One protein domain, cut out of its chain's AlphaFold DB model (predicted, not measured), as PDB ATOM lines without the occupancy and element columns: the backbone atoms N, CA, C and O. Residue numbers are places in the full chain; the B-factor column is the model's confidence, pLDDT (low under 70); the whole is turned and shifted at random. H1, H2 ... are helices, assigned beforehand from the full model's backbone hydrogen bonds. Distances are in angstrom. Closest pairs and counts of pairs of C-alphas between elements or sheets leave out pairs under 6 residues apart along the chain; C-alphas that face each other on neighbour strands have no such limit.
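What this domain is: This is residues 82 to 106 and 138 to 217 of the 217 residues of an uncharacterized protein of Setaria italica (UniProt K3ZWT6). There is little regular structure: mostly loops, with one longer helix, H3, a pair of short helices, H1 and H2, packed together, and a small helix, H4, set off among loops. Of 105 printed residues, 32 are in four named helices, in the order H1, H2, H3, H4; there is no named strand, and the class is all helix. The whole is compact, with a radius of gyration of the C-alphas of 14.4 A and spans of 41 by 32 by 25 A.

How they stand to each other: H1, residues 82 to 88, touches H2, residues 95 to 98; their closest C-alphas, of Pro 82 and Ala 98, are 5.0 A apart. H3, residues 149 to 164, is apart from H1, and only just apart from H2, at 8.0 A. H4, residues 194 to 198, is apart from H1, H2 and H3. Every O i to N i+4 pair is within hydrogen-bond range in H1 and H3; H4 has 0 of 1, but 2 of 2 O i to N i+3 pairs; H2 is too short for an i+4 pair.

Where its parts are: H1 begins at C-alpha 82 (35.061, -15.679, -32.982) and is 10.0 A long; H2 is 5.0 A, H3 22.0 A and H4 7.3 A, ending at C-alpha 198 (29.673, -19.334, -47.356).

The domain as a whole: Residues 107 to 137 are not printed; C-alphas 106 and 138 are 24.6 A apart. The link H3 to H4 is long, 29 residues. The pLDDT is under 70 in residues 102 to 106, 138 to 147 and 216 to 217.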
ATOM      1  N   PRO A  82      35.308 -14.828 -34.152       83.94
ATOM      2  CA  PRO A  82      35.061 -15.679 -32.982       83.94
ATOM      3  C   PRO A  82      34.714 -17.126 -33.347       83.94
ATOM      4  O   PRO A  82      35.088 -18.054 -32.636       83.94
ATOM      5  N   PHE A  83      34.055 -17.332 -34.488       81.19
ATOM      6  CA  PHE A  83      33.792 -18.667 -35.017       81.19
ATOM      7  C   PHE A  83      35.049 -19.451 -35.335       81.19
ATOM      8  O   PHE A  83      35.151 -20.614 -34.974       81.19
ATOM      9  N   ILE A  84      36.020 -18.811 -35.980       80.12
ATOM     10  CA  ILE A  84      37.282 -19.458 -36.321       80.12
ATOM     11  C   ILE A  84      38.043 -19.807 -35.038       80.12
ATOM     12  O   ILE A  84      38.658 -20.864 -34.961       80.12
ATOM     13  N   SER A  85      37.931 -18.987 -33.985       83.38
ATOM     14  CA  SER A  85      38.438 -19.350 -32.655       83.38
ATOM     15  C   SER A  85      37.748 -20.594 -32.080       83.38
ATOM     16  O   SER A  85      38.431 -21.436 -31.511       83.38
ATOM     17  N   HIS A  86      36.430 -20.747 -32.262       83.00
ATOM     18  CA  HIS A  86      35.702 -21.966 -31.885       83.00
ATOM     19  C   HIS A  86      36.115 -23.184 -32.720       83.00
ATOM     20  O   HIS A  86      36.363 -24.241 -32.156       83.00
ATOM     21  N   VAL A  87      36.224 -23.047 -34.044       82.19
ATOM     22  CA  VAL A  87      36.635 -24.140 -34.941       82.19
ATOM     23  C   VAL A  87      38.040 -24.635 -34.601       82.19
ATOM     24  O   VAL A  87      38.275 -25.841 -34.582       82.19
ATOM     25  N   ASN A  88      38.963 -23.720 -34.298       83.19
ATOM     26  CA  ASN A  88      40.352 -24.060 -33.997       83.19
ATOM     27  C   ASN A  88      40.555 -24.598 -32.572       83.19
ATOM     28  O   ASN A  88      41.490 -25.361 -32.345       83.19
ATOM     29  N   ASP A  89      39.718 -24.192 -31.612       84.69
ATOM     30  CA  ASP A  89      39.809 -24.624 -30.214       84.69
ATOM     31  C   ASP A  89      38.413 -24.810 -29.584       84.69
ATOM     32  O   ASP A  89      37.999 -24.044 -28.705       84.69
ATOM     33  N   PRO A  90      37.654 -25.836 -30.007       84.81
ATOM     34  CA  PRO A  90      36.287 -26.041 -29.533       84.81
ATOM     35  C   PRO A  90      36.226 -26.451 -28.054       84.81
ATOM     36  O   PRO A  90      35.182 -26.302 -27.419       84.81
ATOM     37  N   ALA A  91      37.335 -26.953 -27.498       87.88
ATOM     38  CA  ALA A  91      37.435 -27.353 -26.098       87.88
ATOM     39  C   ALA A  91      37.438 -26.140 -25.156       87.88
ATOM     40  O   ALA A  91      36.818 -26.193 -24.090       87.88
ATOM     41  N   ASN A  92      38.100 -25.046 -25.549       85.56
ATOM     42  CA  ASN A  92      38.202 -23.846 -24.718       85.56
ATOM     43  C   ASN A  92      37.326 -22.689 -25.200       85.56
ATOM     44  O   ASN A  92      36.992 -21.822 -24.397       85.56
ATOM     45  N   VAL A  93      36.924 -22.660 -26.472       83.81
ATOM     46  CA  VAL A  93      36.042 -21.634 -27.036       83.81
ATOM     47  C   VAL A  93      34.705 -22.272 -27.366       83.81
ATOM     48  O   VAL A  93      34.540 -22.899 -28.402       83.81
ATOM     49  N   GLN A  94      33.721 -22.116 -26.483       86.75
ATOM     50  CA  GLN A  94      32.387 -22.681 -26.700       86.75
ATOM     51  C   GLN A  94      31.640 -21.932 -27.810       86.75
ATOM     52  O   GLN A  94      31.665 -20.700 -27.847       86.75
ATOM     53  N   LEU A  95      30.882 -22.653 -28.642       83.88
ATOM     54  CA  LEU A  95      30.063 -22.046 -29.700       83.88
ATOM     55  C   LEU A  95      29.097 -20.991 -29.140       83.88
ATOM     56  O   LEU A  95      29.004 -19.892 -29.675       83.88
ATOM     57  N   ALA A  96      28.451 -21.276 -28.004       86.75
ATOM     58  CA  ALA A  96      27.561 -20.324 -27.341       86.75
ATOM     59  C   ALA A  96      28.265 -19.004 -26.984       86.75
ATOM     60  O   ALA A  96      27.659 -17.942 -27.085       86.75
ATOM     61  N   TYR A  97      29.549 -19.043 -26.610       83.31
ATOM     62  CA  TYR A  97      30.332 -17.830 -26.375       83.31
ATOM     63  C   TYR A  97      30.614 -17.081 -27.683       83.31
ATOM     64  O   TYR A  97      30.404 -15.871 -27.746       83.31
ATOM     65  N   ALA A  98      31.037 -17.797 -28.729       82.81
ATOM     66  CA  ALA A  98      31.296 -17.214 -30.044       82.81
ATOM     67  C   ALA A  98      30.044 -16.561 -30.661       82.81
ATOM     68  O   ALA A  98      30.179 -15.572 -31.371       82.81
ATOM     69  N   LEU A  99      28.847 -17.066 -30.346       83.19
ATOM     70  CA  LEU A  99      27.549 -16.571 -30.823       83.19
ATOM     71  C   LEU A  99      26.884 -15.522 -29.924       83.19
ATOM     72  O   LEU A  99      25.746 -15.148 -30.186       83.19
ATOM     73  N   PHE A 100      27.544 -15.067 -28.854       80.62
ATOM     74  CA  PHE A 100      26.941 -14.191 -27.837       80.62
ATOM     75  C   PHE A 100      25.698 -14.781 -27.134       80.62
ATOM     76  O   PHE A 100      24.876 -14.042 -26.593       80.62
ATOM     77  N   GLY A 101      25.557 -16.107 -27.107       73.88
ATOM     78  CA  GLY A 101      24.418 -16.802 -26.516       73.88
ATOM     79  C   GLY A 101      24.291 -16.600 -25.001       73.88
ATOM     80  O   GLY A 101      25.280 -16.532 -24.261       73.88
ATOM     81  N   ALA A 102      23.046 -16.543 -24.520       53.53
ATOM     82  CA  ALA A 102      22.736 -16.453 -23.097       53.53
ATOM     83  C   ALA A 102      23.275 -17.684 -22.341       53.53
ATOM     84  O   ALA A 102      23.045 -18.823 -22.737       53.53
ATOM     85  N   GLY A 103      24.011 -17.458 -21.249       49.09
ATOM     86  CA  GLY A 103      24.591 -18.535 -20.435       49.09
ATOM     87  C   GLY A 103      25.996 -18.986 -20.843       49.09
ATOM     88  O   GLY A 103      26.575 -19.831 -20.157       49.09
ATOM     89  N   ALA A 104      26.595 -18.392 -21.883       47.44
ATOM     90  CA  ALA A 104      28.015 -18.570 -22.161       47.44
ATOM     91  C   ALA A 104      28.834 -18.144 -20.933       47.44
ATOM     92  O   ALA A 104      28.922 -16.959 -20.587       47.44
ATOM     93  N   ARG A 105      29.432 -19.118 -20.232       41.44
ATOM     94  CA  ARG A 105      30.398 -18.828 -19.168       41.44
ATOM     95  C   ARG A 105      31.473 -17.935 -19.788       41.44
ATOM     96  O   ARG A 105      31.999 -18.264 -20.846       41.44
ATOM     97  N   ARG A 106      31.795 -16.809 -19.138       47.78
ATOM     98  CA  ARG A 106      32.862 -15.861 -19.526       47.78
ATOM     99  C   ARG A 106      34.253 -16.503 -19.380       47.78
ATOM    100  O   ARG A 106      35.071 -16.066 -18.580       47.78
ATOM    101  N   ASP A 138      40.591   5.255 -32.385       36.50
ATOM    102  CA  ASP A 138      40.454   3.806 -32.201       36.50
ATOM    103  C   ASP A 138      38.992   3.450 -32.486       36.50
ATOM    104  O   ASP A 138      38.149   3.416 -31.586       36.50
ATOM    105  N   ARG A 139      38.684   3.343 -33.781       33.41
ATOM    106  CA  ARG A 139      37.411   2.852 -34.315       33.41
ATOM    107  C   ARG A 139      37.724   1.549 -35.040       33.41
ATOM    108  O   ARG A 139      38.034   1.541 -36.226       33.41
ATOM    109  N   ASP A 140      37.730   0.486 -34.259       43.28
ATOM    110  CA  ASP A 140      37.965  -0.898 -34.679       43.28
ATOM    111  C   ASP A 140      36.540  -1.491 -34.927       43.28
ATOM    112  O   ASP A 140      35.588  -0.897 -34.411       43.28
ATOM    113  N   TRP A 141      36.207  -2.482 -35.773       45.59
ATOM    114  CA  TRP A 141      36.400  -3.950 -35.751       45.59
ATOM    115  C   TRP A 141      35.713  -4.554 -37.024       45.59
ATOM    116  O   TRP A 141      34.700  -4.037 -37.488       45.59
ATOM    117  N   VAL A 142      36.164  -5.694 -37.564       40.38
ATOM    118  CA  VAL A 142      35.390  -6.542 -38.516       40.38
ATOM    119  C   VAL A 142      35.068  -7.849 -37.795       40.38
ATOM    120  O   VAL A 142      35.996  -8.451 -37.249       40.38
ATOM    121  N   VAL A 143      33.804  -8.290 -37.737       47.66
ATOM    122  CA  VAL A 143      33.415  -9.485 -36.956       47.66
ATOM    123  C   VAL A 143      32.490 -10.421 -37.737       47.66
ATOM    124  O   VAL A 143      31.483  -9.952 -38.262       47.66
ATOM    125  N   HIS A 144      32.780 -11.732 -37.785       50.47
ATOM    126  CA  HIS A 144      31.856 -12.716 -38.378       50.47
ATOM    127  C   HIS A 144      31.952 -14.155 -37.807       50.47
ATOM    128  O   HIS A 144      32.979 -14.551 -37.242       50.47
ATOM    129  N   CYS A 145      30.871 -14.941 -37.965       44.19
ATOM    130  CA  CYS A 145      30.745 -16.347 -37.561       44.19
ATOM    131  C   CYS A 145      29.816 -17.162 -38.481       44.19
ATOM    132  O   CYS A 145      28.706 -16.708 -38.736       44.19
ATOM    133  N   ARG A 146      30.179 -18.405 -38.862       54.78
ATOM    134  CA  ARG A 146      29.218 -19.359 -39.462       54.78
ATOM    135  C   ARG A 146      29.492 -20.834 -39.139       54.78
ATOM    136  O   ARG A 146      30.309 -21.457 -39.798       54.78
ATOM    137  N   ALA A 147      28.698 -21.426 -38.240       54.59
ATOM    138  CA  ALA A 147      28.548 -22.887 -38.109       54.59
ATOM    139  C   ALA A 147      27.370 -23.426 -38.956       54.59
ATOM    140  O   ALA A 147      27.473 -24.455 -39.616       54.59
ATOM    141  N   SER A 148      26.259 -22.685 -38.984       70.19
ATOM    142  CA  SER A 148      25.061 -22.916 -39.799       70.19
ATOM    143  C   SER A 148      24.450 -21.570 -40.218       70.19
ATOM    144  O   SER A 148      24.819 -20.532 -39.666       70.19
ATOM    145  N   GLY A 149      23.491 -21.557 -41.153       75.44
ATOM    146  CA  GLY A 149      22.786 -20.317 -41.528       75.44
ATOM    147  C   GLY A 149      22.063 -19.649 -40.347       75.44
ATOM    148  O   GLY A 149      22.011 -18.426 -40.266       75.44
ATOM    149  N   ARG A 150      21.579 -20.440 -39.378       82.69
ATOM    150  CA  ARG A 150      20.974 -19.928 -38.138       82.69
ATOM    151  C   ARG A 150      22.009 -19.259 -37.235       82.69
ATOM    152  O   ARG A 150      21.737 -18.197 -36.687       82.69
ATOM    153  N   ASP A 151      23.178 -19.873 -37.089       82.88
ATOM    154  CA  ASP A 151      24.252 -19.338 -36.249       82.88
ATOM    155  C   ASP A 151      24.839 -18.057 -36.847       82.88
ATOM    156  O   ASP A 151      25.094 -17.100 -36.119       82.88
ATOM    157  N   ALA A 152      24.978 -18.004 -38.177       83.12
ATOM    158  CA  ALA A 152      25.371 -16.794 -38.890       83.12
ATOM    159  C   ALA A 152      24.350 -15.665 -38.701       83.12
ATOM    160  O   ALA A 152      24.733 -14.545 -38.363       83.12
ATOM    161  N   ALA A 153      23.054 -15.968 -38.828       85.06
ATOM    162  CA  ALA A 153      21.984 -15.005 -38.582       85.06
ATOM    163  C   ALA A 153      22.009 -14.469 -37.145       85.06
ATOM    164  O   ALA A 153      21.989 -13.257 -36.942       85.06
ATOM    165  N   ALA A 154      22.107 -15.355 -36.148       84.50
ATOM    166  CA  ALA A 154      22.145 -14.975 -34.738       84.50
ATOM    167  C   ALA A 154      23.361 -14.093 -34.416       84.50
ATOM    168  O   ALA A 154      23.228 -13.049 -33.777       84.50
ATOM    169  N   PHE A 155      24.539 -14.486 -34.901       85.62
ATOM    170  CA  PHE A 155      25.766 -13.734 -34.694       85.62
ATOM    171  C   PHE A 155      25.707 -12.341 -35.332       85.62
ATOM    172  O   PHE A 155      25.978 -11.338 -34.667       85.62
ATOM    173  N   ASN A 156      25.342 -12.278 -36.618       87.88
ATOM    174  CA  ASN A 156      25.300 -11.022 -37.357       87.88
ATOM    175  C   ASN A 156      24.201 -10.089 -36.832       87.88
ATOM    176  O   ASN A 156      24.431  -8.887 -36.724       87.88
ATOM    177  N   ALA A 157      23.039 -10.617 -36.441       87.94
ATOM    178  CA  ALA A 157      21.989  -9.820 -35.809       87.94
ATOM    179  C   ALA A 157      22.470  -9.183 -34.498       87.94
ATOM    180  O   ALA A 157      22.258  -7.991 -34.274       87.94
ATOM    181  N   GLU A 158      23.179  -9.940 -33.656       87.38
ATOM    182  CA  GLU A 158      23.662  -9.425 -32.376       87.38
ATOM    183  C   GLU A 158      24.784  -8.392 -32.546       87.38
ATOM    184  O   GLU A 158      24.778  -7.364 -31.862       87.38
ATOM    185  N   ILE A 159      25.744  -8.616 -33.454       86.25
ATOM    186  CA  ILE A 159      26.827  -7.645 -33.666       86.25
ATOM    187  C   ILE A 159      26.297  -6.343 -34.281       86.25
ATOM    188  O   ILE A 159      26.683  -5.263 -33.829       86.25
ATOM    189  N   VAL A 160      25.354  -6.431 -35.227       87.88
ATOM    190  CA  VAL A 160      24.677  -5.260 -35.804       87.88
ATOM    191  C   VAL A 160      23.866  -4.537 -34.733       87.88
ATOM    192  O   VAL A 160      23.991  -3.322 -34.600       87.88
ATOM    193  N   GLY A 161      23.110  -5.263 -33.906       89.50
ATOM    194  CA  GLY A 161      22.356  -4.679 -32.797       89.50
ATOM    195  C   GLY A 161      23.253  -3.958 -31.784       89.50
ATOM    196  O   GLY A 161      22.934  -2.856 -31.338       89.50
ATOM    197  N   LYS A 162      24.415  -4.525 -31.434       87.44
ATOM    198  CA  LYS A 162      25.405  -3.861 -30.565       87.44
ATOM    199  C   LYS A 162      25.987  -2.603 -31.197       87.44
ATOM    200  O   LYS A 162      26.059  -1.583 -30.512       87.44
ATOM    201  N   ALA A 163      26.368  -2.669 -32.471       86.44
ATOM    202  CA  ALA A 163      26.908  -1.528 -33.200       86.44
ATOM    203  C   ALA A 163      25.876  -0.390 -33.292       86.44
ATOM    204  O   ALA A 163      26.189   0.750 -32.953       86.44
ATOM    205  N   ALA A 164      24.624  -0.708 -33.637       89.25
ATOM    206  CA  ALA A 164      23.524   0.253 -33.722       89.25
ATOM    207  C   ALA A 164      23.219   0.929 -32.374       89.25
ATOM    208  O   ALA A 164      22.944   2.126 -32.322       89.25
ATOM    209  N   ARG A 165      23.330   0.186 -31.265       90.62
ATOM    210  CA  ARG A 165      23.181   0.715 -29.898       90.62
ATOM    211  C   ARG A 165      24.428   1.445 -29.379       90.62
ATOM    212  O   ARG A 165      24.425   1.910 -28.242       90.62
ATOM    213  N   GLY A 166      25.499   1.530 -30.170       88.06
ATOM    214  CA  GLY A 166      26.752   2.171 -29.777       88.06
ATOM    215  C   GLY A 166      27.474   1.462 -28.628       88.06
ATOM    216  O   GLY A 166      28.190   2.105 -27.861       88.06
ATOM    217  N   VAL A 167      27.275   0.150 -28.479       85.56
ATOM    218  CA  VAL A 167      27.892  -0.638 -27.408       85.56
ATOM    219  C   VAL A 167      29.397  -0.737 -27.651       85.56
ATOM    220  O   VAL A 167      29.842  -1.279 -28.662       85.56
ATOM    221  N   GLY A 168      30.182  -0.213 -26.710       83.88
ATOM    222  CA  GLY A 168      31.636  -0.344 -26.707       83.88
ATOM    223  C   GLY A 168      32.127  -1.683 -26.151       83.88
ATOM    224  O   GLY A 168      31.363  -2.607 -25.870       83.88
ATOM    225  N   THR A 169      33.436  -1.788 -25.933       85.19
ATOM    226  CA  THR A 169      34.047  -2.966 -25.295       85.19
ATOM    227  C   THR A 169      34.164  -2.766 -23.779       85.19
ATOM    228  O   THR A 169      34.189  -1.628 -23.318       85.19
ATOM    229  N   PRO A 170      34.336  -3.820 -22.958       87.00
ATOM    230  CA  PRO A 170      34.593  -3.663 -21.520       87.00
ATOM    231  C   PRO A 170      35.770  -2.739 -21.173       87.00
ATOM    232  O   PRO A 170      35.760  -2.096 -20.128       87.00
ATOM    233  N   ARG A 171      36.785  -2.658 -22.044       84.19
ATOM    234  CA  ARG A 171      37.942  -1.774 -21.864       84.19
ATOM    235  C   ARG A 171      37.676  -0.338 -22.326       84.19
ATOM    236  O   ARG A 171      38.307   0.587 -21.819       84.19
ATOM    237  N   ARG A 172      36.741  -0.142 -23.259       84.62
ATOM    238  CA  ARG A 172      36.320   1.166 -23.778       84.62
ATOM    239  C   ARG A 172      34.792   1.245 -23.854       84.62
ATOM    240  O   ARG A 172      34.239   1.335 -24.948       84.62
ATOM    241  N   PRO A 173      34.091   1.216 -22.708       86.81
ATOM    242  CA  PRO A 173      32.636   1.062 -22.697       86.81
ATOM    243  C   PRO A 173      31.906   2.265 -23.303       86.81
ATOM    244  O   PRO A 173      30.814   2.113 -23.834       86.81
ATOM    245  N   SER A 174      32.520   3.451 -23.254       88.06
ATOM    246  CA  SER A 174      31.952   4.705 -23.763       88.06
ATOM    247  C   SER A 174      32.332   5.025 -25.212       88.06
ATOM    248  O   SER A 174      32.034   6.121 -25.685       88.06
ATOM    249  N   VAL A 175      33.042   4.128 -25.904       85.00
ATOM    250  CA  VAL A 175      33.469   4.329 -27.294       85.00
ATOM    251  C   VAL A 175      32.764   3.290 -28.164       85.00
ATOM    252  O   VAL A 175      33.081   2.106 -28.033       85.00
ATOM    253  N   PRO A 176      31.822   3.707 -29.030       86.19
ATOM    254  CA  PRO A 176      31.178   2.807 -29.975       86.19
ATOM    255  C   PRO A 176      32.188   2.109 -30.880       86.19
ATOM    256  O   PRO A 176      33.194   2.696 -31.285       86.19
ATOM    257  N   VAL A 177      31.878   0.864 -31.211       81.44
ATOM    258  CA  VAL A 177      32.643   0.035 -32.139       81.44
ATOM    259  C   VAL A 177      32.042   0.169 -33.539       81.44
ATOM    260  O   VAL A 177      30.833   0.022 -33.710       81.44
ATOM    261  N   GLU A 178      32.880   0.465 -34.532       84.56
ATOM    262  CA  GLU A 178      32.474   0.556 -35.937       84.56
ATOM    263  C   GLU A 178      32.639  -0.822 -36.579       84.56
ATOM    264  O   GLU A 178      33.739  -1.363 -36.591       84.56
ATOM    265  N   VAL A 179      31.551  -1.416 -37.072       84.12
ATOM    266  CA  VAL A 179      31.552  -2.805 -37.553       84.12
ATOM    267  C   VAL A 179      31.333  -2.855 -39.052       84.12
ATOM    268  O   VAL A 179      30.346  -2.324 -39.558       84.12
ATOM    269  N   PHE A 180      32.207  -3.582 -39.742       86.44
ATOM    270  CA  PHE A 180      31.973  -4.021 -41.113       86.44
ATOM    271  C   PHE A 180      31.705  -5.524 -41.095       86.44
ATOM    272  O   PHE A 180      32.479  -6.290 -40.517       86.44
ATOM    273  N   LEU A 181      30.592  -5.942 -41.697       85.44
ATOM    274  CA  LEU A 181      30.281  -7.358 -41.853       85.44
ATOM    275  C   LEU A 181      31.097  -7.938 -43.007       85.44
ATOM    276  O   LEU A 181      31.219  -7.323 -44.066       85.44
ATOM    277  N   PHE A 182      31.638  -9.128 -42.782       82.19
ATOM    278  CA  PHE A 182      32.282  -9.928 -43.810       82.19
ATOM    279  C   PHE A 182      31.366 -11.109 -44.157       82.19
ATOM    280  O   PHE A 182      31.029 -11.863 -43.250       82.19
ATOM    281  N   ASP A 183      30.952 -11.304 -45.404       83.75
ATOM    282  CA  ASP A 183      31.025 -10.392 -46.557       83.75
ATOM    283  C   ASP A 183      29.657 -10.256 -47.247       83.75
ATOM    284  O   ASP A 183      28.633 -10.732 -46.756       83.75
ATOM    285  N   MET A 184      29.599  -9.469 -48.326       87.88
ATOM    286  CA  MET A 184      28.324  -9.148 -48.973       87.88
ATOM    287  C   MET A 184      27.708 -10.381 -49.651       87.88
ATOM    288  O   MET A 184      26.508 -10.600 -49.515       87.88
ATOM    289  N   TYR A 185      28.521 -11.173 -50.350       90.06
ATOM    290  CA  TYR A 185      28.089 -12.314 -51.156       90.06
ATOM    291  C   TYR A 185      28.892 -13.559 -50.802       90.06
ATOM    292  O   TYR A 185      30.082 -13.448 -50.517       90.06
ATOM    293  N   ASP A 186      28.256 -14.726 -50.896       87.62
ATOM    294  CA  ASP A 186      28.962 -16.007 -50.942       87.62
ATOM    295  C   ASP A 186      30.026 -15.968 -52.058       87.62
ATOM    296  O   ASP A 186      29.855 -15.309 -53.085       87.62
ATOM    297  N   ASP A 187      31.155 -16.638 -51.843       84.94
ATOM    298  CA  ASP A 187      32.299 -16.607 -52.758       84.94
ATOM    299  C   ASP A 187      32.736 -18.035 -53.069       84.94
ATOM    300  O   ASP A 187      33.642 -18.590 -52.443       84.94
ATOM    301  N   ASP A 188      32.070 -18.628 -54.061       83.88
ATOM    302  CA  ASP A 188      32.284 -20.010 -54.503       83.88
ATOM    303  C   ASP A 188      33.718 -20.275 -54.997       83.88
ATOM    304  O   ASP A 188      34.150 -21.426 -55.072       83.88
ATOM    305  N   GLY A 189      34.477 -19.217 -55.306       85.81
ATOM    306  CA  GLY A 189      35.869 -19.295 -55.737       85.81
ATOM    307  C   GLY A 189      36.877 -19.412 -54.591       85.81
ATOM    308  O   GLY A 189      38.056 -19.673 -54.857       85.81
ATOM    309  N   LYS A 190      36.464 -19.232 -53.326       79.62
ATOM    310  CA  LYS A 190      37.398 -19.284 -52.192       79.62
ATOM    311  C   LYS A 190      37.958 -20.697 -51.980       79.62
ATOM    312  O   LYS A 190      37.196 -21.658 -51.800       79.62
ATOM    313  N   PRO A 191      39.298 -20.842 -51.948       82.38
ATOM    314  CA  PRO A 191      39.933 -22.104 -51.608       82.38
ATOM    315  C   PRO A 191      39.822 -22.378 -50.103       82.38
ATOM    316  O   PRO A 191      39.636 -21.466 -49.301       82.38
ATOM    317  N   GLY A 192      40.028 -23.634 -49.708       81.25
ATOM    318  CA  GLY A 192      40.046 -24.038 -48.303       81.25
ATOM    319  C   GLY A 192      38.771 -24.752 -47.865       81.25
ATOM    320  O   GLY A 192      38.143 -25.467 -48.650       81.25
ATOM    321  N   ALA A 193      38.441 -24.614 -46.580       80.56
ATOM    322  CA  ALA A 193      37.305 -25.294 -45.970       80.56
ATOM    323  C   ALA A 193      35.977 -24.833 -46.586       80.56
ATOM    324  O   ALA A 193      35.856 -23.694 -47.019       80.56
ATOM    325  N   GLU A 194      34.962 -25.704 -46.578       81.44
ATOM    326  CA  GLU A 194      33.652 -25.399 -47.176       81.44
ATOM    327  C   GLU A 194      33.082 -24.069 -46.680       81.44
ATOM    328  O   GLU A 194      32.627 -23.266 -47.481       81.44
ATOM    329  N   PHE A 195      33.176 -23.791 -45.376       78.19
ATOM    330  CA  PHE A 195      32.618 -22.568 -44.799       78.19
ATOM    331  C   PHE A 195      33.206 -21.272 -45.392       78.19
ATOM    332  O   PHE A 195      32.546 -20.241 -45.305       78.19
ATOM    333  N   GLU A 196      34.397 -21.304 -46.008       79.06
ATOM    334  CA  GLU A 196      35.027 -20.129 -46.636       79.06
ATOM    335  C   GLU A 196      34.191 -19.576 -47.795       79.06
ATOM    336  O   GLU A 196      34.152 -18.364 -47.997       79.06
ATOM    337  N   ARG A 197      33.466 -20.443 -48.514       84.88
ATOM    338  CA  ARG A 197      32.595 -20.052 -49.638       84.88
ATOM    339  C   ARG A 197      31.289 -19.396 -49.208       84.88
ATOM    340  O   ARG A 197      30.548 -18.877 -50.027       84.88
ATOM    341  N   HIS A 198      31.013 -19.422 -47.912       85.69
ATOM    342  CA  HIS A 198      29.673 -19.334 -47.356       85.69
ATOM    343  C   HIS A 198      29.570 -18.189 -46.331       85.69
ATOM    344  O   HIS A 198      28.784 -18.248 -45.388       85.69
ATOM    345  N   PHE A 199      30.393 -17.149 -46.452       83.25
ATOM    346  CA  PHE A 199      30.371 -16.007 -45.528       83.25
ATOM    347  C   PHE A 199      29.351 -14.918 -45.889       83.25
ATOM    348  O   PHE A 199      29.091 -14.031 -45.071       83.25
ATOM    349  N   GLY A 200      28.723 -15.011 -47.060       86.88
ATOM    350  CA  GLY A 200      27.846 -13.981 -47.582       86.88
ATOM    351  C   GLY A 200      26.596 -13.763 -46.742       86.88
ATOM    352  O   GLY A 200      25.968 -14.700 -46.241       86.88
ATOM    353  N   ILE A 201      26.176 -12.503 -46.632       88.69
ATOM    354  CA  ILE A 201      24.802 -12.164 -46.228       88.69
ATOM    355  C   ILE A 201      23.813 -12.356 -47.396       88.69
ATOM    356  O   ILE A 201      22.618 -12.572 -47.176       88.69
ATOM    357  N   LEU A 202      24.314 -12.334 -48.634       90.06
ATOM    358  CA  LEU A 202      23.606 -12.650 -49.874       90.06
ATOM    359  C   LEU A 202      24.257 -13.858 -50.563       90.06
ATOM    360  O   LEU A 202      25.450 -14.106 -50.413       90.06
ATOM    361  N   ARG A 203      23.485 -14.589 -51.367       88.00
ATOM    362  CA  ARG A 203      23.992 -15.647 -52.244       88.00
ATOM    363  C   ARG A 203      24.571 -15.061 -53.526       88.00
ATOM    364  O   ARG A 203      24.071 -14.057 -54.037       88.00
ATOM    365  N   ALA A 204      25.554 -15.747 -54.101       87.50
ATOM    366  CA  ALA A 204      26.096 -15.456 -55.429       87.50
ATOM    367  C   ALA A 204      25.254 -16.066 -56.571       87.50
ATOM    368  O   ALA A 204      25.779 -16.545 -57.570       87.50
ATOM    369  N   ASP A 205      23.925 -16.043 -56.451       87.44
ATOM    370  CA  ASP A 205      22.997 -16.660 -57.411       87.44
ATOM    371  C   ASP A 205      22.590 -15.741 -58.579       87.44
ATOM    372  O   ASP A 205      21.678 -16.059 -59.340       87.44
ATOM    373  N   GLY A 206      23.225 -14.572 -58.698       85.19
ATOM    374  CA  GLY A 206      22.895 -13.538 -59.686       85.19
ATOM    375  C   GLY A 206      21.626 -12.732 -59.378       85.19
ATOM    376  O   GLY A 206      21.438 -11.665 -59.957       85.19
ATOM    377  N   ASN A 207      20.800 -13.183 -58.431       87.88
ATOM    378  CA  ASN A 207      19.571 -12.511 -58.002       87.88
ATOM    379  C   ASN A 207      19.740 -11.776 -56.665       87.88
ATOM    380  O   ASN A 207      18.832 -11.064 -56.237       87.88
ATOM    381  N   GLY A 208      20.880 -11.962 -55.993       83.31
ATOM    382  CA  GLY A 208      21.158 -11.365 -54.691       83.31
ATOM    383  C   GLY A 208      20.207 -11.884 -53.617       83.31
ATOM    384  O   GLY A 208      19.802 -11.123 -52.735       83.31
ATOM    385  N   SER A 209      19.795 -13.157 -53.700       90.50
ATOM    386  CA  SER A 209      18.915 -13.723 -52.679       90.50
ATOM    387  C   SER A 209      19.606 -13.714 -51.318       90.50
ATOM    388  O   SER A 209      20.811 -13.931 -51.210       90.50
ATOM    389  N   LYS A 210      18.858 -13.456 -50.244       89.50
ATOM    390  CA  LYS A 210      19.442 -13.453 -48.898       89.50
ATOM    391  C   LYS A 210      19.909 -14.855 -48.513       89.50
ATOM    392  O   LYS A 210      19.147 -15.820 -48.633       89.50
ATOM    393  N   ALA A 211      21.122 -14.960 -47.979       86.50
ATOM    394  CA  ALA A 211      21.590 -16.190 -47.349       86.50
ATOM    395  C   ALA A 211      20.813 -16.455 -46.044       86.50
ATOM    396  O   ALA A 211      20.438 -17.595 -45.762       86.50
ATOM    397  N   TYR A 212      20.530 -15.388 -45.287       85.56
ATOM    398  CA  TYR A 212      19.720 -15.357 -44.066       85.56
ATOM    399  C   TYR A 212      19.271 -13.917 -43.757       85.56
ATOM    400  O   TYR A 212      19.808 -12.956 -44.307       85.56
ATOM    401  N   ASP A 213      18.288 -13.754 -42.866       85.44
ATOM    402  CA  ASP A 213      17.856 -12.434 -42.402       85.44
ATOM    403  C   ASP A 213      18.708 -11.929 -41.232       85.44
ATOM    404  O   ASP A 213      18.973 -12.650 -40.268       85.44
ATOM    405  N   ILE A 214      19.087 -10.652 -41.297       80.50
ATOM    406  CA  ILE A 214      19.703  -9.914 -40.193       80.50
ATOM    407  C   ILE A 214      18.636  -8.976 -39.642       80.50
ATOM    408  O   ILE A 214      18.483  -7.846 -40.100       80.50
ATOM    409  N   ASN A 215      17.869  -9.467 -38.675       70.12
ATOM    410  CA  ASN A 215      16.895  -8.649 -37.965       70.12
ATOM    411  C   ASN A 215      17.556  -8.109 -36.696       70.12
ATOM    412  O   ASN A 215      17.777  -8.858 -35.744       70.12
ATOM    413  N   SER A 216      17.891  -6.820 -36.676       58.03
ATOM    414  CA  SER A 216      18.256  -6.139 -35.435       58.03
ATOM    415  C   SER A 216      16.980  -5.827 -34.654       58.03
ATOM    416  O   SER A 216      16.129  -5.095 -35.160       58.03
ATOM    417  N   ALA A 217      16.846  -6.413 -33.464       53.78
ATOM    418  CA  ALA A 217      15.795  -6.075 -32.503       53.78
ATOM    419  C   ALA A 217      15.965  -4.655 -31.941       53.78
ATOM    420  O   ALA A 217      17.134  -4.248 -31.717       53.78
TER     421      ALA A 217